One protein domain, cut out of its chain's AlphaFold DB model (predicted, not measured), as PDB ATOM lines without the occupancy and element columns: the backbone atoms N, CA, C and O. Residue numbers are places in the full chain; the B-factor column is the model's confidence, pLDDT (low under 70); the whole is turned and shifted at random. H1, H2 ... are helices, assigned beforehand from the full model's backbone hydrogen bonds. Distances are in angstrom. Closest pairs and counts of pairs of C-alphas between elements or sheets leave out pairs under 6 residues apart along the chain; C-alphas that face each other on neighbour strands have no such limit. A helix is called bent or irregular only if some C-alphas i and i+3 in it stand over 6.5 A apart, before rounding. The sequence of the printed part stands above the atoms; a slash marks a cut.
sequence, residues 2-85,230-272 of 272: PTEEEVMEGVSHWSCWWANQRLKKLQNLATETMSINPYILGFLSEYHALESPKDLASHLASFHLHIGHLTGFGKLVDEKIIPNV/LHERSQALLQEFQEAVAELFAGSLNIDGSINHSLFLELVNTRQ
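What this domain is: This is residues 2 to 85 and 230 to 272 of the 272 residues of the protein "Restriction endonuclease" of Candidatus Poseidoniaceae archaeon (UniProt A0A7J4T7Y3). Look for a long rod in which the longest helix, H3, runs with H1 beside it the opposite way, while H4 crosses the beginning of H3 and packs on the last residues of H1. At the end where H3 begins, two short helices, H2 and H5, lie side by side as a small head, with H5 set across the end of H4. The printed part has 127 residues with five named helices, H1 to H5 in chain order, and no named strand; its class is all helix. It is loose, with a radius of gyration of the C-alphas of 18.4 A, and spans 62 by 29 by 29 A.

How they stand to each other: Start at H3, residues 53 to 85, which has a kink of 29 degrees near residue 76. H1, residues 4 to 27, touches it, closest at the C-alphas of Gly 10 and Val 85, 5.5 A apart; they run opposite ways at a shallow tilt of 34 degrees, only just short of steep. Go next to the hub, H4, residues 230 to 252, which has a kink of 30 degrees near residue 237 and touches three helices. Its residues 241 to 249 touch residues 53 to 61 of H3, closest at the C-alphas of Ala 57 and Ala 246, 5.0 A apart, at a steep tilt of 49 degrees, opposite ways. Residues 19 to 27 of H1 touch H4, closest at the C-alphas of Leu 26 and Leu 237, 5.6 A apart; the tilt of 36 degrees is only just steep, and they run the same way. With residues 249 to 252, H4 touches H5, residues 261 to 270, closest at the C-alphas of Ser 252 and Phe 264, 5.2 A apart, about perpendicular at 88 degrees. H5 also touches H2, residues 38 to 47, closest at the C-alphas of Pro 38 and Leu 265, 5.2 A apart, at a shallow tilt of 30 degrees, opposite ways. H2 is close to H3 but not clearly touching, with the closest C-alphas, those of Ser 45 and Leu 56, 6.5 A apart. H1 and H5 are apart, as are H3 and H5. In H5 every O i to N i+4 pair is within hydrogen-bond range; the counts are 19 of 20 in H1, 4 of 6 in H2, 27 of 29 in H3 and 11 of 19 in H4.

Where its parts are: Find C-alpha 53 at (-15.055, -39.034, 16.215); from there H3 runs 44.6 A to C-alpha 85 at (-51.137, -55.285, 36.800). H1 begins at C-alpha 4, (-53.107, -48.077, 44.629), and is 34.5 A long; H4 is 34.0 A, H2 15.0 A and H5 14.0 A. H2 and H4 are irregular, with 7.3 A between C-alphas 39 and 42 and between C-alphas 248 and 251, and H3 only just, with 6.8 A between C-alphas 79 and 82.

The domain as a whole: The two C-alphas farthest apart, those of Thr 3 and Ile 255, are 63.3 A apart. Residues 86 to 229 are not printed, and C-alphas 85 and 230 are 23.4 A apart across this cut. Of the links that are printed whole, H2 to H3 is tight, H1 to H2 and H4 to H5 are short, and none is long. Residues 271 to 272 have pLDDT under 70; the mean of the printed part is 92.5.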
ATOM      1  N   PRO A   2     -57.253 -53.370  40.476       94.94
ATOM      2  CA  PRO A   2     -56.161 -53.192  41.422       94.94
ATOM      3  C   PRO A   2     -56.282 -51.880  42.212       94.94
ATOM      4  O   PRO A   2     -56.667 -50.831  41.691       94.94
ATOM      5  N   THR A   3     -55.938 -51.960  43.491       98.06
ATOM      6  CA  THR A   3     -55.765 -50.836  44.413       98.06
ATOM      7  C   THR A   3     -54.487 -50.051  44.107       98.06
ATOM      8  O   THR A   3     -53.649 -50.477  43.314       98.06
ATOM      9  N   GLU A   4     -54.316 -48.898  44.755       98.25
ATOM     10  CA  GLU A   4     -53.107 -48.077  44.629       98.25
ATOM     11  C   GLU A   4     -51.818 -48.866  44.899       98.25
ATOM     12  O   GLU A   4     -50.905 -48.829  44.073       98.25
ATOM     13  N   GLU A   5     -51.757 -49.611  46.008       98.31
ATOM     14  CA  GLU A   5     -50.554 -50.375  46.360       98.31
ATOM     15  C   GLU A   5     -50.314 -51.521  45.370       98.31
ATOM     16  O   GLU A   5     -49.192 -51.685  44.907       98.31
ATOM     17  N   GLU A   6     -51.357 -52.250  44.953       98.50
ATOM     18  CA  GLU A   6     -51.218 -53.321  43.951       98.50
ATOM     19  C   GLU A   6     -50.682 -52.784  42.613       98.50
ATOM     20  O   GLU A   6     -49.816 -53.408  41.992       98.50
ATOM     21  N   VAL A   7     -51.141 -51.599  42.179       98.69
ATOM     22  CA  VAL A   7     -50.593 -50.932  40.989       98.69
ATOM     23  C   VAL A   7     -49.133 -50.543  41.210       98.69
ATOM     24  O   VAL A   7     -48.290 -50.829  40.358       98.69
ATOM     25  N   MET A   8     -48.814 -49.900  42.334       98.69
ATOM     26  CA  MET A   8     -47.457 -49.439  42.627       98.69
ATOM     27  C   MET A   8     -46.457 -50.597  42.739       98.69
ATOM     28  O   MET A   8     -45.378 -50.524  42.149       98.69
ATOM     29  N   GLU A   9     -46.803 -51.676  43.442       98.56
ATOM     30  CA  GLU A   9     -45.965 -52.870  43.584       98.56
ATOM     31  C   GLU A   9     -45.783 -53.593  42.249       98.56
ATOM     32  O   GLU A   9     -44.651 -53.898  41.855       98.56
ATOM     33  N   GLY A  10     -46.877 -53.814  41.515       98.62
ATOM     34  CA  GLY A  10     -46.841 -54.481  40.218       98.62
ATOM     35  C   GLY A  10     -46.007 -53.711  39.192       98.62
ATOM     36  O   GLY A  10     -45.147 -54.285  38.518       98.62
ATOM     37  N   VAL A  11     -46.198 -52.391  39.098       98.75
ATOM     38  CA  VAL A  11     -45.401 -51.541  38.202       98.75
ATOM     39  C   VAL A  11     -43.944 -51.478  38.654       98.75
ATOM     40  O   VAL A  11     -43.057 -51.557  37.800       98.75
ATOM     41  N   SER A  12     -43.669 -51.399  39.959       98.69
ATOM     42  CA  SER A  12     -42.300 -51.428  40.494       98.69
ATOM     43  C   SER A  12     -41.551 -52.690  40.078       98.69
ATOM     44  O   SER A  12     -40.461 -52.606  39.500       98.69
ATOM     45  N   HIS A  13     -42.172 -53.858  40.265       98.56
ATOM     46  CA  HIS A  13     -41.599 -55.144  39.881       98.56
ATOM     47  C   HIS A  13     -41.168 -55.164  38.405       98.56
ATOM     48  O   HIS A  13     -40.012 -55.462  38.081       98.56
ATOM     49  N   TRP A  14     -42.075 -54.789  37.499       98.62
ATOM     50  CA  TRP A  14     -41.796 -54.813  36.063       98.62
ATOM     51  C   TRP A  14     -40.828 -53.717  35.615       98.62
ATOM     52  O   TRP A  14     -40.028 -53.942  34.702       98.62
ATOM     53  N   SER A  15     -40.835 -52.562  36.278       98.31
ATOM     54  CA  SER A  15     -39.889 -51.473  36.010       98.31
ATOM     55  C   SER A  15     -38.465 -51.863  36.409       98.31
ATOM     56  O   SER A  15     -37.529 -51.634  35.641       98.31
ATOM     57  N   CYS A  16     -38.297 -52.550  37.544       97.94
ATOM     58  CA  CYS A  16     -37.011 -53.109  37.963       97.94
ATOM     59  C   CYS A  16     -36.524 -54.205  36.999       97.94
ATOM     60  O   CYS A  16     -35.356 -54.219  36.586       97.94
ATOM     61  N   TRP A  17     -37.414 -55.102  36.556       97.94
ATOM     62  CA  TRP A  17     -37.084 -56.076  35.510       97.94
ATOM     63  C   TRP A  17     -36.593 -55.380  34.233       97.94
ATOM     64  O   TRP A  17     -35.547 -55.747  33.691       97.94
ATOM     65  N   TRP A  18     -37.307 -54.351  33.774       97.94
ATOM     66  CA  TRP A  18     -36.981 -53.621  32.552       97.94
ATOM     67  C   TRP A  18     -35.650 -52.884  32.650       97.94
ATOM     68  O   TRP A  18     -34.825 -52.989  31.742       97.94
ATOM     69  N   ALA A  19     -35.402 -52.210  33.773       96.19
ATOM     70  CA  ALA A  19     -34.134 -51.562  34.085       96.19
ATOM     71  C   ALA A  19     -32.950 -52.532  33.915       96.19
ATOM     72  O   ALA A  19     -31.962 -52.219  33.248       96.19
ATOM     73  N   ASN A  20     -33.091 -53.761  34.415       95.06
ATOM     74  CA  ASN A  20     -32.082 -54.802  34.235       95.06
ATOM     75  C   ASN A  20     -31.960 -55.283  32.776       95.06
ATOM     76  O   ASN A  20     -30.849 -55.561  32.329       95.06
ATOM     77  N   GLN A  21     -33.048 -55.340  31.995       95.00
ATOM     78  CA  GLN A  21     -32.943 -55.616  30.551       95.00
ATOM     79  C   GLN A  21     -32.194 -54.504  29.806       95.00
ATOM     80  O   GLN A  21     -31.426 -54.787  28.887       95.00
ATOM     81  N   ARG A  22     -32.376 -53.239  30.205       94.12
ATOM     82  CA  ARG A  22     -31.636 -52.112  29.617       94.12
ATOM     83  C   ARG A  22     -30.150 -52.168  29.954       94.12
ATOM     84  O   ARG A  22     -29.343 -51.918  29.067       94.12
ATOM     85  N   LEU A  23     -29.787 -52.571  31.173       93.12
ATOM     86  CA  LEU A  23     -28.384 -52.801  31.536       93.12
ATOM     87  C   LEU A  23     -27.739 -53.910  30.705       93.12
ATOM     88  O   LEU A  23     -26.622 -53.723  30.231       93.12
ATOM     89  N   LYS A  24     -28.442 -55.024  30.458       92.44
ATOM     90  CA  LYS A  24     -27.920 -56.116  29.615       92.44
ATOM     91  C   LYS A  24     -27.513 -55.651  28.221       92.44
ATOM     92  O   LYS A  24     -26.554 -56.174  27.669       92.44
ATOM     93  N   LYS A  25     -28.207 -54.654  27.656       90.44
ATOM     94  CA  LYS A  25     -27.825 -54.071  26.361       90.44
ATOM     95  C   LYS A  25     -26.417 -53.468  26.398       90.44
ATOM     96  O   LYS A  25     -25.669 -53.654  25.444       90.44
ATOM     97  N   LEU A  26     -26.069 -52.785  27.490       92.75
ATOM     98  CA  LEU A  26     -24.727 -52.236  27.683       92.75
ATOM     99  C   LEU A  26     -23.717 -53.355  27.967       92.75
ATOM    100  O   LEU A  26     -22.681 -53.408  27.323       92.75
ATOM    101  N   GLN A  27     -24.058 -54.301  28.851       91.50
ATOM    102  CA  GLN A  27     -23.187 -55.433  29.212       91.50
ATOM    103  C   GLN A  27     -22.797 -56.304  28.013       91.50
ATOM    104  O   GLN A  27     -21.684 -56.809  27.952       91.50
ATOM    105  N   ASN A  28     -23.720 -56.489  27.070       91.44
ATOM    106  CA  ASN A  28     -23.492 -57.313  25.888       91.44
ATOM    107  C   ASN A  28     -22.875 -56.530  24.720       91.44
ATOM    108  O   ASN A  28     -22.708 -57.113  23.655       91.44
ATOM    109  N   LEU A  29     -22.606 -55.225  24.883       88.06
ATOM    110  CA  LEU A  29     -22.141 -54.331  23.815       88.06
ATOM    111  C   LEU A  29     -22.961 -54.473  22.523       88.06
ATOM    112  O   LEU A  29     -22.409 -54.507  21.425       88.06
ATOM    113  N   ALA A  30     -24.289 -54.562  22.667       82.50
ATOM    114  CA  ALA A  30     -25.211 -54.901  21.581       82.50
ATOM    115  C   ALA A  30     -25.422 -53.725  20.596       82.50
ATOM    116  O   ALA A  30     -26.497 -53.106  20.528       82.50
ATOM    117  N   THR A  31     -24.345 -53.359  19.902       85.56
ATOM    118  CA  THR A  31     -24.210 -52.245  18.953       85.56
ATOM    119  C   THR A  31     -24.709 -52.604  17.554       85.56
ATOM    120  O   THR A  31     -25.031 -51.711  16.778       85.56
ATOM    121  N   GLU A  32     -24.882 -53.890  17.244       83.88
ATOM    122  CA  GLU A  32     -25.306 -54.409  15.937       83.88
ATOM    123  C   GLU A  32     -26.701 -53.942  15.506       83.88
ATOM    124  O   GLU A  32     -27.025 -53.909  14.323       83.88
ATOM    125  N   THR A  33     -27.538 -53.555  16.470       84.00
ATOM    126  CA  THR A  33     -28.883 -53.020  16.210       84.00
ATOM    127  C   THR A  33     -28.886 -51.527  15.879       84.00
ATOM    128  O   THR A  33     -29.948 -50.954  15.626       84.00
ATOM    129  N   MET A  34     -27.728 -50.867  15.920       89.50
ATOM    130  CA  MET A  34     -27.599 -49.453  15.610       89.50
ATOM    131  C   MET A  34     -27.427 -49.249  14.106       89.50
ATOM    132  O   MET A  34     -26.471 -49.723  13.502       89.50
ATOM    133  N   SER A  35     -28.337 -48.480  13.511       88.31
ATOM    134  CA  SER A  35     -28.184 -47.971  12.154       88.31
ATOM    135  C   SER A  35     -27.645 -46.544  12.194       88.31
ATOM    136  O   SER A  35     -28.169 -45.680  12.897       88.31
ATOM    137  N   ILE A  36     -26.587 -46.292  11.426       90.50
ATOM    138  CA  ILE A  36     -26.030 -44.955  11.230       90.50
ATOM    139  C   ILE A  36     -26.341 -44.542   9.798       90.50
ATOM    140  O   ILE A  36     -25.996 -45.253   8.860       90.50
ATOM    141  N   ASN A  37     -26.988 -43.389   9.623       92.81
ATOM    142  CA  ASN A  37     -27.179 -42.810   8.301       92.81
ATOM    143  C   ASN A  37     -25.921 -42.000   7.923       92.81
ATOM    144  O   ASN A  37     -25.711 -40.925   8.493       92.81
ATOM    145  N   PRO A  38     -25.089 -42.471   6.975       92.19
ATOM    146  CA  PRO A  38     -23.820 -41.821   6.652       92.19
ATOM    147  C   PRO A  38     -24.001 -40.435   6.014       92.19
ATOM    148  O   PRO A  38     -23.133 -39.579   6.164       92.19
ATOM    149  N   TYR A  39     -25.137 -40.175   5.357       93.69
ATOM    150  CA  TYR A  39     -25.394 -38.912   4.658       93.69
ATOM    151  C   TYR A  39     -25.629 -37.726   5.596       93.69
ATOM    152  O   TYR A  39     -25.424 -36.583   5.195       93.69
ATOM    153  N   ILE A  40     -26.060 -37.976   6.837       94.00
ATOM    154  CA  ILE A  40     -26.342 -36.908   7.808       94.00
ATOM    155  C   ILE A  40     -25.192 -36.673   8.786       94.00
ATOM    156  O   ILE A  40     -25.275 -35.751   9.587       94.00
ATOM    157  N   LEU A  41     -24.128 -37.481   8.753       91.31
ATOM    158  CA  LEU A  41     -23.074 -37.411   9.768       91.31
ATOM    159  C   LEU A  41     -22.368 -36.058   9.802       91.31
ATOM    160  O   LEU A  41     -22.230 -35.492  10.878       91.31
ATOM    161  N   GLY A  42     -21.986 -35.519   8.640       90.12
ATOM    162  CA  GLY A  42     -21.368 -34.191   8.575       90.12
ATOM    163  C   GLY A  42     -22.303 -33.100   9.104       90.12
ATOM    164  O   GLY A  42     -21.878 -32.231   9.855       90.12
ATOM    165  N   PHE A  43     -23.602 -33.198   8.797       93.88
ATOM    166  CA  PHE A  43     -24.604 -32.294   9.362       93.88
ATOM    167  C   PHE A  43     -24.681 -32.410  10.889       93.88
ATOM    168  O   PHE A  43     -24.685 -31.387  11.560       93.88
ATOM    169  N   LEU A  44     -24.729 -33.625  11.444       94.38
ATOM    170  CA  LEU A  44     -24.800 -33.833  12.893       94.38
ATOM    171  C   LEU A  44     -23.555 -33.294  13.604       94.38
ATOM    172  O   LEU A  44     -23.700 -32.653  14.642       94.38
ATOM    173  N   SER A  45     -22.366 -33.521  13.040       91.56
ATOM    174  CA  SER A  45     -21.111 -32.995  13.581       91.56
ATOM    175  C   SER A  45     -21.123 -31.472  13.669       91.56
ATOM    176  O   SER A  45     -20.885 -30.927  14.742       91.56
ATOM    177  N   GLU A  46     -21.480 -30.783  12.585       93.75
ATOM    178  CA  GLU A  46     -21.532 -29.317  12.556       93.75
ATOM    179  C   GLU A  46     -22.669 -28.759  13.427       93.75
ATOM    180  O   GLU A  46     -22.470 -27.848  14.227       93.75
ATOM    181  N   TYR A  47     -23.873 -29.326  13.313       96.81
ATOM    182  CA  TYR A  47     -25.066 -28.818  13.994       96.81
ATOM    183  C   TYR A  47     -24.982 -28.958  15.519       96.81
ATOM    184  O   TYR A  47     -25.476 -28.097  16.247       96.81
ATOM    185  N   HIS A  48     -24.353 -30.031  16.007       96.31
ATOM    186  CA  HIS A  48     -24.154 -30.277  17.435       96.31
ATOM    187  C   HIS A  48     -22.758 -29.883  17.943       96.31
ATOM    188  O   HIS A  48     -22.472 -30.146  19.110       96.31
ATOM    189  N   ALA A  49     -21.922 -29.251  17.108       95.19
ATOM    190  CA  ALA A  49     -20.546 -28.861  17.434       95.19
ATOM    191  C   ALA A  49     -19.709 -30.021  18.015       95.19
ATOM    192  O   ALA A  49     -19.095 -29.906  19.074       95.19
ATOM    193  N   LEU A  50     -19.730 -31.173  17.338       93.50
ATOM    194  CA  LEU A  50     -19.006 -32.381  17.740       93.50
ATOM    195  C   LEU A  50     -17.602 -32.345  17.127       93.50
ATOM    196  O   LEU A  50     -17.448 -32.480  15.914       93.50
ATOM    197  N   GLU A  51     -16.586 -32.165  17.969       89.44
ATOM    198  CA  GLU A  51     -15.219 -31.848  17.529       89.44
ATOM    199  C   GLU A  51     -14.373 -33.088  17.205       89.44
ATOM    200  O   GLU A  51     -13.320 -32.980  16.576       89.44
ATOM    201  N   SER A  52     -14.816 -34.279  17.616       89.62
ATOM    202  CA  SER A  52     -14.059 -35.518  17.433       89.62
ATOM    203  C   SER A  52     -14.934 -36.712  17.028       89.62
ATOM    204  O   SER A  52     -16.142 -36.733  17.296       89.62
ATOM    205  N   PRO A  53     -14.339 -37.779  16.447       89.12
ATOM    206  CA  PRO A  53     -15.055 -39.034  16.215       89.12
ATOM    207  C   PRO A  53     -15.660 -39.621  17.494       89.12
ATOM    208  O   PRO A  53     -16.723 -40.236  17.451       89.12
ATOM    209  N   LYS A  54     -15.007 -39.408  18.644       91.00
ATOM    210  CA  LYS A  54     -15.486 -39.873  19.949       91.00
ATOM    211  C   LYS A  54     -16.739 -39.119  20.397       91.00
ATOM    212  O   LYS A  54     -17.654 -39.739  20.944       91.00
ATOM    213  N   ASP A  55     -16.811 -37.815  20.142       93.00
ATOM    214  CA  ASP A  55     -17.999 -37.011  20.452       93.00
ATOM    215  C   ASP A  55     -19.173 -37.424  19.566       93.00
ATOM    216  O   ASP A  55     -20.284 -37.628  20.061       93.00
ATOM    217  N   LEU A  56     -18.913 -37.658  18.275       92.44
ATOM    218  CA  LEU A  56     -19.916 -38.184  17.351       92.44
ATOM    219  C   LEU A  56     -20.408 -39.574  17.766       92.44
ATOM    220  O   LEU A  56     -21.616 -39.808  17.823       92.44
ATOM    221  N   ALA A  57     -19.497 -40.479  18.124       91.81
ATOM    222  CA  ALA A  57     -19.833 -41.803  18.632       91.81
ATOM    223  C   ALA A  57     -20.685 -41.731  19.907       91.81
ATOM    224  O   ALA A  57     -21.707 -42.410  20.012       91.81
ATOM    225  N   SER A  58     -20.318 -40.859  20.848       94.12
ATOM    226  CA  SER A  58     -21.054 -40.660  22.101       94.12
ATOM    227  C   SER A  58     -22.455 -40.093  21.861       94.12
ATOM    228  O   SER A  58     -23.424 -40.533  22.492       94.12
ATOM    229  N   HIS A  59     -22.584 -39.157  20.918       95.06
ATOM    230  CA  HIS A  59     -23.864 -38.597  20.495       95.06
ATOM    231  C   HIS A  59     -24.768 -39.671  19.866       95.06
ATOM    232  O   HIS A  59     -25.910 -39.853  20.296       95.06
ATOM    233  N   LEU A  60     -24.246 -40.438  18.903       94.88
ATOM    234  CA  LEU A  60     -24.980 -41.514  18.230       94.88
ATOM    235  C   LEU A  60     -25.380 -42.633  19.196       94.88
ATOM    236  O   LEU A  60     -26.525 -43.089  19.163       94.88
ATOM    237  N   ALA A  61     -24.482 -43.030  20.100       94.62
ATOM    238  CA  ALA A  61     -24.769 -44.003  21.149       94.62
ATOM    239  C   ALA A  61     -25.927 -43.529  22.038       94.62
ATOM    240  O   ALA A  61     -26.875 -44.279  22.276       94.62
ATOM    241  N   SER A  62     -25.894 -42.268  22.475       94.62
ATOM    242  CA  SER A  62     -26.951 -41.676  23.302       94.62
ATOM    243  C   SER A  62     -28.296 -41.651  22.571       94.62
ATOM    244  O   SER A  62     -29.313 -42.062  23.133       94.62
ATOM    245  N   PHE A  63     -28.301 -41.244  21.299       94.94
ATOM    246  CA  PHE A  63     -29.497 -41.240  20.458       94.94
ATOM    247  C   PHE A  63     -30.075 -42.650  20.266       94.94
ATOM    248  O   PHE A  63     -31.269 -42.878  20.484       94.94
ATOM    249  N   HIS A  64     -29.228 -43.624  19.933       95.06
ATOM    250  CA  HIS A  64     -29.629 -45.017  19.757       95.06
ATOM    251  C   HIS A  64     -30.193 -45.627  21.049       95.06
ATOM    252  O   HIS A  64     -31.241 -46.285  21.034       95.06
ATOM    253  N   LEU A  65     -29.528 -45.394  22.185       95.38
ATOM    254  CA  LEU A  65     -30.008 -45.842  23.489       95.38
ATOM    255  C   LEU A  65     -31.362 -45.207  23.814       95.38
ATOM    256  O   LEU A  65     -32.269 -45.940  24.213       95.38
ATOM    257  N   HIS A  66     -31.530 -43.904  23.562       95.62
ATOM    258  CA  HIS A  66     -32.788 -43.185  23.767       95.62
ATOM    259  C   HIS A  66     -33.942 -43.770  22.946       95.62
ATOM    260  O   HIS A  66     -34.980 -44.105  23.521       95.62
ATOM    261  N   ILE A  67     -33.751 -43.997  21.642       94.06
ATOM    262  CA  ILE A  67     -34.746 -44.693  20.806       94.06
ATOM    263  C   ILE A  67     -35.091 -46.050  21.422       94.06
ATOM    264  O   ILE A  67     -36.261 -46.378  21.620       94.06
ATOM    265  N   GLY A  68     -34.071 -46.827  21.791       94.81
ATOM    266  CA  GLY A  68     -34.269 -48.128  22.412       94.81
ATOM    267  C   GLY A  68     -35.015 -48.060  23.751       94.81
ATOM    268  O   GLY A  68     -35.728 -49.009  24.080       94.81
ATOM    269  N   HIS A  69     -34.862 -46.982  24.523       95.62
ATOM    270  CA  HIS A  69     -35.624 -46.749  25.749       95.62
ATOM    271  C   HIS A  69     -37.094 -46.476  25.434       95.62
ATOM    272  O   HIS A  69     -37.948 -47.110  26.046       95.62
ATOM    273  N   LEU A  70     -37.399 -45.633  24.443       95.50
ATOM    274  CA  LEU A  70     -38.778 -45.360  24.025       95.50
ATOM    275  C   LEU A  70     -39.482 -46.626  23.514       95.50
ATOM    276  O   LEU A  70     -40.571 -46.962  23.981       95.50
ATOM    277  N   THR A  71     -38.839 -47.385  22.619       94.00
ATOM    278  CA  THR A  71     -39.373 -48.662  22.116       94.00
ATOM    279  C   THR A  71     -39.546 -49.678  23.244       94.00
ATOM    280  O   THR A  71     -40.586 -50.327  23.360       94.00
ATOM    281  N   GLY A  72     -38.529 -49.814  24.098       96.25
ATOM    282  CA  GLY A  72     -38.553 -50.750  25.215       96.25
ATOM    283  C   GLY A  72     -39.613 -50.402  26.257       96.25
ATOM    284  O   GLY A  72     -40.192 -51.314  26.836       96.25
ATOM    285  N   PHE A  73     -39.863 -49.117  26.500       97.12
ATOM    286  CA  PHE A  73     -40.888 -48.657  27.433       97.12
ATOM    287  C   PHE A  73     -42.296 -48.941  26.903       97.12
ATOM    288  O   PHE A  73     -43.133 -49.443  27.648       97.12
ATOM    289  N   GLY A  74     -42.545 -48.718  25.608       97.25
ATOM    290  CA  GLY A  74     -43.808 -49.119  24.977       97.25
ATOM    291  C   GLY A  74     -44.091 -50.612  25.173       97.25
ATOM    292  O   GLY A  74     -45.147 -50.973  25.685       97.25
ATOM    293  N   LYS A  75     -43.099 -51.471  24.890       97.81
ATOM    294  CA  LYS A  75     -43.198 -52.926  25.113       97.81
ATOM    295  C   LYS A  75     -43.370 -53.298  26.588       97.81
ATOM    296  O   LYS A  75     -44.086 -54.241  26.889       97.81
ATOM    297  N   LEU A  76     -42.726 -52.582  27.514       98.50
ATOM    298  CA  LEU A  76     -42.916 -52.788  28.954       98.50
ATOM    299  C   LEU A  76     -44.380 -52.565  29.348       98.50
ATOM    300  O   LEU A  76     -44.961 -53.391  30.054       98.50
ATOM    301  N   VAL A  77     -44.969 -51.458  28.895       98.44
ATOM    302  CA  VAL A  77     -46.363 -51.141  29.210       98.44
ATOM    303  C   VAL A  77     -47.299 -52.183  28.600       98.44
ATOM    304  O   VAL A  77     -48.116 -52.759  29.313       98.44
ATOM    305  N   ASP A  78     -47.125 -52.453  27.310       98.25
ATOM    306  CA  ASP A  78     -47.945 -53.371  26.526       98.25
ATOM    307  C   ASP A  78     -47.867 -54.829  27.017       98.25
ATOM    308  O   ASP A  78     -48.873 -55.457  27.340       98.25
ATOM    309  N   GLU A  79     -46.663 -55.386  27.115       98.25
ATOM    310  CA  GLU A  79     -46.466 -56.825  27.318       98.25
ATOM    311  C   GLU A  79     -46.385 -57.223  28.794       98.25
ATOM    312  O   GLU A  79     -46.470 -58.413  29.109       98.25
ATOM    313  N   LYS A  80     -46.159 -56.261  29.702       98.50
ATOM    314  CA  LYS A  80     -45.962 -56.535  31.133       98.50
ATOM    315  C   LYS A  80     -46.959 -55.800  32.010       98.50
ATOM    316  O   LYS A  80     -47.729 -56.464  32.692       98.50
ATOM    317  N   ILE A  81     -46.966 -54.468  32.000       98.56
ATOM    318  CA  ILE A  81     -47.752 -53.697  32.973       98.56
ATOM    319  C   ILE A  81     -49.251 -53.911  32.757       98.56
ATOM    320  O   ILE A  81     -49.936 -54.333  33.681       98.56
ATOM    321  N   ILE A  82     -49.760 -53.669  31.548       98.38
ATOM    322  CA  ILE A  82     -51.191 -53.815  31.249       98.38
ATOM    323  C   ILE A  82     -51.713 -55.218  31.619       98.38
ATOM    324  O   ILE A  82     -52.647 -55.299  32.418       98.38
ATOM    325  N   PRO A  83     -51.111 -56.323  31.141       98.00
ATOM    326  CA  PRO A  83     -51.645 -57.644  31.446       98.00
ATOM    327  C   PRO A  83     -51.429 -58.095  32.892       98.00
ATOM    328  O   PRO A  83     -52.329 -58.679  33.483       98.00
ATOM    329  N   ASN A  84     -50.265 -57.824  33.493       98.38
ATOM    330  CA  ASN A  84     -49.942 -58.381  34.814       98.38
ATOM    331  C   ASN A  84     -50.402 -57.502  35.984       98.38
ATOM    332  O   ASN A  84     -50.473 -57.999  37.102       98.38
ATOM    333  N   VAL A  85     -50.674 -56.214  35.754       98.44
ATOM    334  CA  VAL A  85     -51.137 -55.285  36.800       98.44
ATOM    335  C   VAL A  85     -52.626 -54.995  36.649       98.44
ATOM    336  O   VAL A  85     -53.360 -55.027  37.630       98.44
ATOM    337  N   LEU A 230     -29.434 -48.312  39.147       89.06
ATOM    338  CA  LEU A 230     -28.845 -48.165  37.810       89.06
ATOM    339  C   LEU A 230     -27.612 -47.257  37.765       89.06
ATOM    340  O   LEU A 230     -26.691 -47.536  37.001       89.06
ATOM    341  N   HIS A 231     -27.596 -46.176  38.547       86.19
ATOM    342  CA  HIS A 231     -26.547 -45.156  38.461       86.19
ATOM    343  C   HIS A 231     -25.152 -45.743  38.726       86.19
ATOM    344  O   HIS A 231     -24.269 -45.630  37.883       86.19
ATOM    345  N   GLU A 232     -25.000 -46.487  39.824       82.38
ATOM    346  CA  GLU A 232     -23.742 -47.144  40.215       82.38
ATOM    347  C   GLU A 232     -23.272 -48.185  39.188       82.38
ATOM    348  O   GLU A 232     -22.080 -48.426  39.027       82.38
ATOM    349  N   ARG A 233     -24.217 -48.819  38.485       85.94
ATOM    350  CA  ARG A 233     -23.954 -49.967  37.607       85.94
ATOM    351  C   ARG A 233     -23.731 -49.584  36.147       85.94
ATOM    352  O   ARG A 233     -23.154 -50.369  35.406       85.94
ATOM    353  N   SER A 234     -24.242 -48.434  35.711       90.81
ATOM    354  CA  SER A 234     -24.318 -48.082  34.287       90.81
ATOM    355  C   SER A 234     -23.155 -47.237  33.788       90.81
ATOM    356  O   SER A 234     -22.885 -47.283  32.595       90.81
ATOM    357  N   GLN A 235     -22.455 -46.498  34.655       89.25
ATOM    358  CA  GLN A 235     -21.456 -45.523  34.208       89.25
ATOM    359  C   GLN A 235     -20.309 -46.163  33.411       89.25
ATOM    360  O   GLN A 235     -20.057 -45.752  32.280       89.25
ATOM    361  N   ALA A 236     -19.658 -47.193  33.964       89.50
ATOM    362  CA  ALA A 236     -18.578 -47.900  33.272       89.50
ATOM    363  C   ALA A 236     -19.080 -48.589  31.991       89.50
ATOM    364  O   ALA A 236     -18.490 -48.439  30.928       89.50
ATOM    365  N   LEU A 237     -20.239 -49.252  32.069       93.88
ATOM    366  CA  LEU A 237     -20.841 -49.944  30.927       93.88
ATOM    367  C   LEU A 237     -21.223 -48.990  29.787       93.88
ATOM    368  O   LEU A 237     -21.153 -49.354  28.617       93.88
ATOM    369  N   LEU A 238     -21.660 -47.771  30.112       93.31
ATOM    370  CA  LEU A 238     -21.979 -46.757  29.116       93.31
ATOM    371  C   LEU A 238     -20.715 -46.275  28.408       93.31
ATOM    372  O   LEU A 238     -20.740 -46.110  27.192       93.31
ATOM    373  N   GLN A 239     -19.624 -46.083  29.151       91.81
ATOM    374  CA  GLN A 239     -18.344 -45.710  28.563       91.81
ATOM    375  C   GLN A 239     -17.830 -46.805  27.616       91.81
ATOM    376  O   GLN A 239     -17.507 -46.501  26.471       91.81
ATOM    377  N   GLU A 240     -17.845 -48.071  28.043       93.50
ATOM    378  CA  GLU A 240     -17.466 -49.209  27.192       93.50
ATOM    379  C   GLU A 240     -18.336 -49.288  25.927       93.50
ATOM    380  O   GLU A 240     -17.837 -49.513  24.825       93.50
ATOM    381  N   PHE A 241     -19.644 -49.040  26.053       94.12
ATOM    382  CA  PHE A 241     -20.550 -49.002  24.905       94.12
ATOM    383  C   PHE A 241     -20.218 -47.857  23.934       94.12
ATOM    384  O   PHE A 241     -20.242 -48.052  22.722       94.12
ATOM    385  N   GLN A 242     -19.899 -46.662  24.441       93.75
ATOM    386  CA  GLN A 242     -19.493 -45.518  23.615       93.75
ATOM    387  C   GLN A 242     -18.168 -45.774  22.892       93.75
ATOM    388  O   GLN A 242     -18.033 -45.420  21.722       93.75
ATOM    389  N   GLU A 243     -17.214 -46.421  23.561       92.81
ATOM    390  CA  GLU A 243     -15.942 -46.840  22.967       92.81
ATOM    391  C   GLU A 243     -16.174 -47.880  21.860       92.81
ATOM    392  O   GLU A 243     -15.683 -47.702  20.747       92.81
ATOM    393  N   ALA A 244     -17.029 -48.882  22.094       92.44
ATOM    394  CA  ALA A 244     -17.412 -49.854  21.068       92.44
ATOM    395  C   ALA A 244     -18.092 -49.203  19.846       92.44
ATOM    396  O   ALA A 244     -17.894 -49.641  18.713       92.44
ATOM    397  N   VAL A 245     -18.875 -48.139  20.047       92.12
ATOM    398  CA  VAL A 245     -19.453 -47.359  18.941       92.12
ATOM    399  C   VAL A 245     -18.383 -46.553  18.199       92.12
ATOM    400  O   VAL A 245     -18.451 -46.446  16.976       92.12
ATOM    401  N   ALA A 246     -17.384 -46.009  18.897       91.62
ATOM    402  CA  ALA A 246     -16.285 -45.279  18.267       91.62
ATOM    403  C   ALA A 246     -15.459 -46.173  17.325       91.62
ATOM    404  O   ALA A 246     -15.079 -45.731  16.239       91.62
ATOM    405  N   GLU A 247     -15.275 -47.449  17.676       90.50
ATOM    406  CA  GLU A 247     -14.594 -48.444  16.833       90.50
ATOM    407  C   GLU A 247     -15.269 -48.652  15.466       90.50
ATOM    408  O   GLU A 247     -14.608 -49.011  14.489       90.50
ATOM    409  N   LEU A 248     -16.566 -48.345  15.328       87.94
ATOM    410  CA  LEU A 248     -17.250 -48.402  14.031       87.94
ATOM    411  C   LEU A 248     -16.658 -47.419  13.009       87.94
ATOM    412  O   LEU A 248     -16.753 -47.664  11.805       87.94
ATOM    413  N   PHE A 249     -16.027 -46.337  13.477       88.62
ATOM    414  CA  PHE A 249     -15.395 -45.324  12.633       88.62
ATOM    415  C   PHE A 249     -13.917 -45.596  12.355       88.62
ATOM    416  O   PHE A 249     -13.371 -44.957  11.455       88.62
ATOM    417  N   ALA A 250     -13.270 -46.530  13.064       88.69
ATOM    418  CA  ALA A 250     -11.818 -46.734  13.014       88.69
ATOM    419  C   ALA A 250     -11.291 -46.974  11.585       88.69
ATOM    420  O   ALA A 250     -10.271 -46.418  11.189       88.69
ATOM    421  N   GLY A 251     -12.037 -47.729  10.772       88.62
ATOM    422  CA  GLY A 251     -11.704 -47.992   9.364       88.62
ATOM    423  C   GLY A 251     -11.935 -46.815   8.406       88.62
ATOM    424  O   GLY A 251     -11.704 -46.959   7.211       88.62
ATOM    425  N   SER A 252     -12.415 -45.678   8.909       90.94
ATOM    426  CA  SER A 252     -12.772 -44.486   8.130       90.94
ATOM    427  C   SER A 252     -12.131 -43.202   8.656       90.94
ATOM    428  O   SER A 252     -12.621 -42.119   8.363       90.94
ATOM    429  N   LEU A 253     -11.059 -43.289   9.446       91.88
ATOM    430  CA  LEU A 253     -10.363 -42.104   9.948       91.88
ATOM    431  C   LEU A 253      -9.311 -41.604   8.946       91.88
ATOM    432  O   LEU A 253      -8.604 -42.386   8.310       91.88
ATOM    433  N   ASN A 254      -9.198 -40.285   8.827       89.94
ATOM    434  CA  ASN A 254      -8.081 -39.609   8.180       89.94
ATOM    435  C   ASN A 254      -6.820 -39.678   9.065       89.94
ATOM    436  O   ASN A 254      -6.880 -40.024  10.244       89.94
ATOM    437  N   ILE A 255      -5.664 -39.296   8.508       89.62
ATOM    438  CA  ILE A 255      -4.377 -39.278   9.235       89.62
ATOM    439  C   ILE A 255      -4.413 -38.327  10.444       89.62
ATOM    440  O   ILE A 255      -3.765 -38.588  11.453       89.62
ATOM    441  N   ASP A 256      -5.177 -37.238  10.352       88.50
ATOM    442  CA  ASP A 256      -5.365 -36.266  11.437       88.50
ATOM    443  C   ASP A 256      -6.374 -36.726  12.508       88.50
ATOM    444  O   ASP A 256      -6.618 -36.003  13.471       88.50
ATOM    445  N   GLY A 257      -6.951 -37.923  12.356       85.62
ATOM    446  CA  GLY A 257      -7.951 -38.480  13.263       85.62
ATOM    447  C   GLY A 257      -9.381 -37.998  13.014       85.62
ATOM    448  O   GLY A 257     -10.281 -38.436  13.726       85.62
ATOM    449  N   SER A 258      -9.631 -37.140  12.019       88.56
ATOM    450  CA  SER A 258     -10.991 -36.760  11.608       88.56
ATOM    451  C   SER A 258     -11.687 -37.889  10.836       88.56
ATOM    452  O   SER A 258     -11.041 -38.793  10.307       88.56
ATOM    453  N   ILE A 259     -13.021 -37.859  10.749       88.19
ATOM    454  CA  ILE A 259     -13.779 -38.866   9.991       88.19
ATOM    455  C   ILE A 259     -13.718 -38.556   8.492       88.19
ATOM    456  O   ILE A 259     -14.111 -37.485   8.034       88.19
ATOM    457  N   ASN A 260     -13.314 -39.545   7.700       91.50
ATOM    458  CA  ASN A 260     -13.496 -39.559   6.258       91.50
ATOM    459  C   ASN A 260     -14.928 -40.005   5.924       91.50
ATOM    460  O   ASN A 260     -15.225 -41.196   5.809       91.50
ATOM    461  N   HIS A 261     -15.831 -39.036   5.769       88.81
ATOM    462  CA  HIS A 261     -17.250 -39.303   5.519       88.81
ATOM    463  C   HIS A 261     -17.509 -40.110   4.239       88.81
ATOM    464  O   HIS A 261     -18.416 -40.939   4.228       88.81
ATOM    465  N   SER A 262     -16.721 -39.906   3.178       90.88
ATOM    466  CA  SER A 262     -16.856 -40.664   1.927       90.88
ATOM    467  C   SER A 262     -16.484 -42.131   2.119       90.88
ATOM    468  O   SER A 262     -17.235 -43.011   1.708       90.88
ATOM    469  N   LEU A 263     -15.379 -42.402   2.813       91.44
ATOM    470  CA  LEU A 263     -14.968 -43.767   3.131       91.44
ATOM    471  C   LEU A 263     -15.966 -44.448   4.079       91.44
ATOM    472  O   LEU A 263     -16.307 -45.612   3.885       91.44
ATOM    473  N   PHE A 264     -16.488 -43.728   5.077       90.56
ATOM    474  CA  PHE A 264     -17.526 -44.266   5.957       90.56
ATOM    475  C   PHE A 264     -18.822 -44.589   5.195       90.56
ATOM    476  O   PHE A 264     -19.428 -45.635   5.420       90.56
ATOM    477  N   LEU A 265     -19.231 -43.719   4.265       92.38
ATOM    478  CA  LEU A 265     -20.375 -43.946   3.383       92.38
ATOM    479  C   LEU A 265     -20.215 -45.235   2.566       92.38
ATOM    480  O   LEU A 265     -21.156 -46.026   2.502       92.38
ATOM    481  N   GLU A 266     -19.041 -45.448   1.971       92.06
ATOM    482  CA  GLU A 266     -18.728 -46.686   1.252       92.06
ATOM    483  C   GLU A 266     -18.824 -47.892   2.190       92.06
ATOM    484  O   GLU A 266     -19.598 -48.807   1.925       92.06
ATOM    485  N   LEU A 267     -18.147 -47.857   3.343       89.12
ATOM    486  CA  LEU A 267     -18.171 -48.956   4.313       89.12
ATOM    487  C   LEU A 267     -19.590 -49.337   4.758       89.12
ATOM    488  O   LEU A 267     -19.877 -50.523   4.885       89.12
ATOM    489  N   VAL A 268     -20.477 -48.371   4.999       88.81
ATOM    490  CA  VAL A 268     -21.858 -48.664   5.414       88.81
ATOM    491  C   VAL A 268     -22.685 -49.250   4.267       88.81
ATOM    492  O   VAL A 268     -23.460 -50.174   4.495       88.81
ATOM    493  N   ASN A 269     -22.522 -48.748   3.042       89.00
ATOM    494  CA  ASN A 269     -23.386 -49.119   1.916       89.00
ATOM    495  C   ASN A 269     -22.867 -50.294   1.075       89.00
ATOM    496  O   ASN A 269     -23.616 -50.808   0.244       89.00
ATOM    497  N   THR A 270     -21.610 -50.711   1.246       86.38
ATOM    498  CA  THR A 270     -21.005 -51.798   0.458       86.38
ATOM    499  C   THR A 270     -20.533 -52.987   1.291       86.38
ATOM    500  O   THR A 270     -20.016 -53.946   0.716       86.38
ATOM    501  N   ARG A 271     -20.685 -52.962   2.623       68.56
ATOM    502  CA  ARG A 271     -20.484 -54.161   3.454       68.56
ATOM    503  C   ARG A 271     -21.537 -55.213   3.079       68.56
ATOM    504  O   ARG A 271     -22.730 -54.947   3.195       68.56
ATOM    505  N   GLN A 272     -21.071 -56.368   2.591       46.66
ATOM    506  CA  GLN A 272     -21.872 -57.589   2.424       46.66
ATOM    507  C   GLN A 272     -22.017 -58.323   3.754       46.66
ATOM    508  O   GLN A 272     -21.016 -58.352   4.508       46.66
TER     509      GLN A 272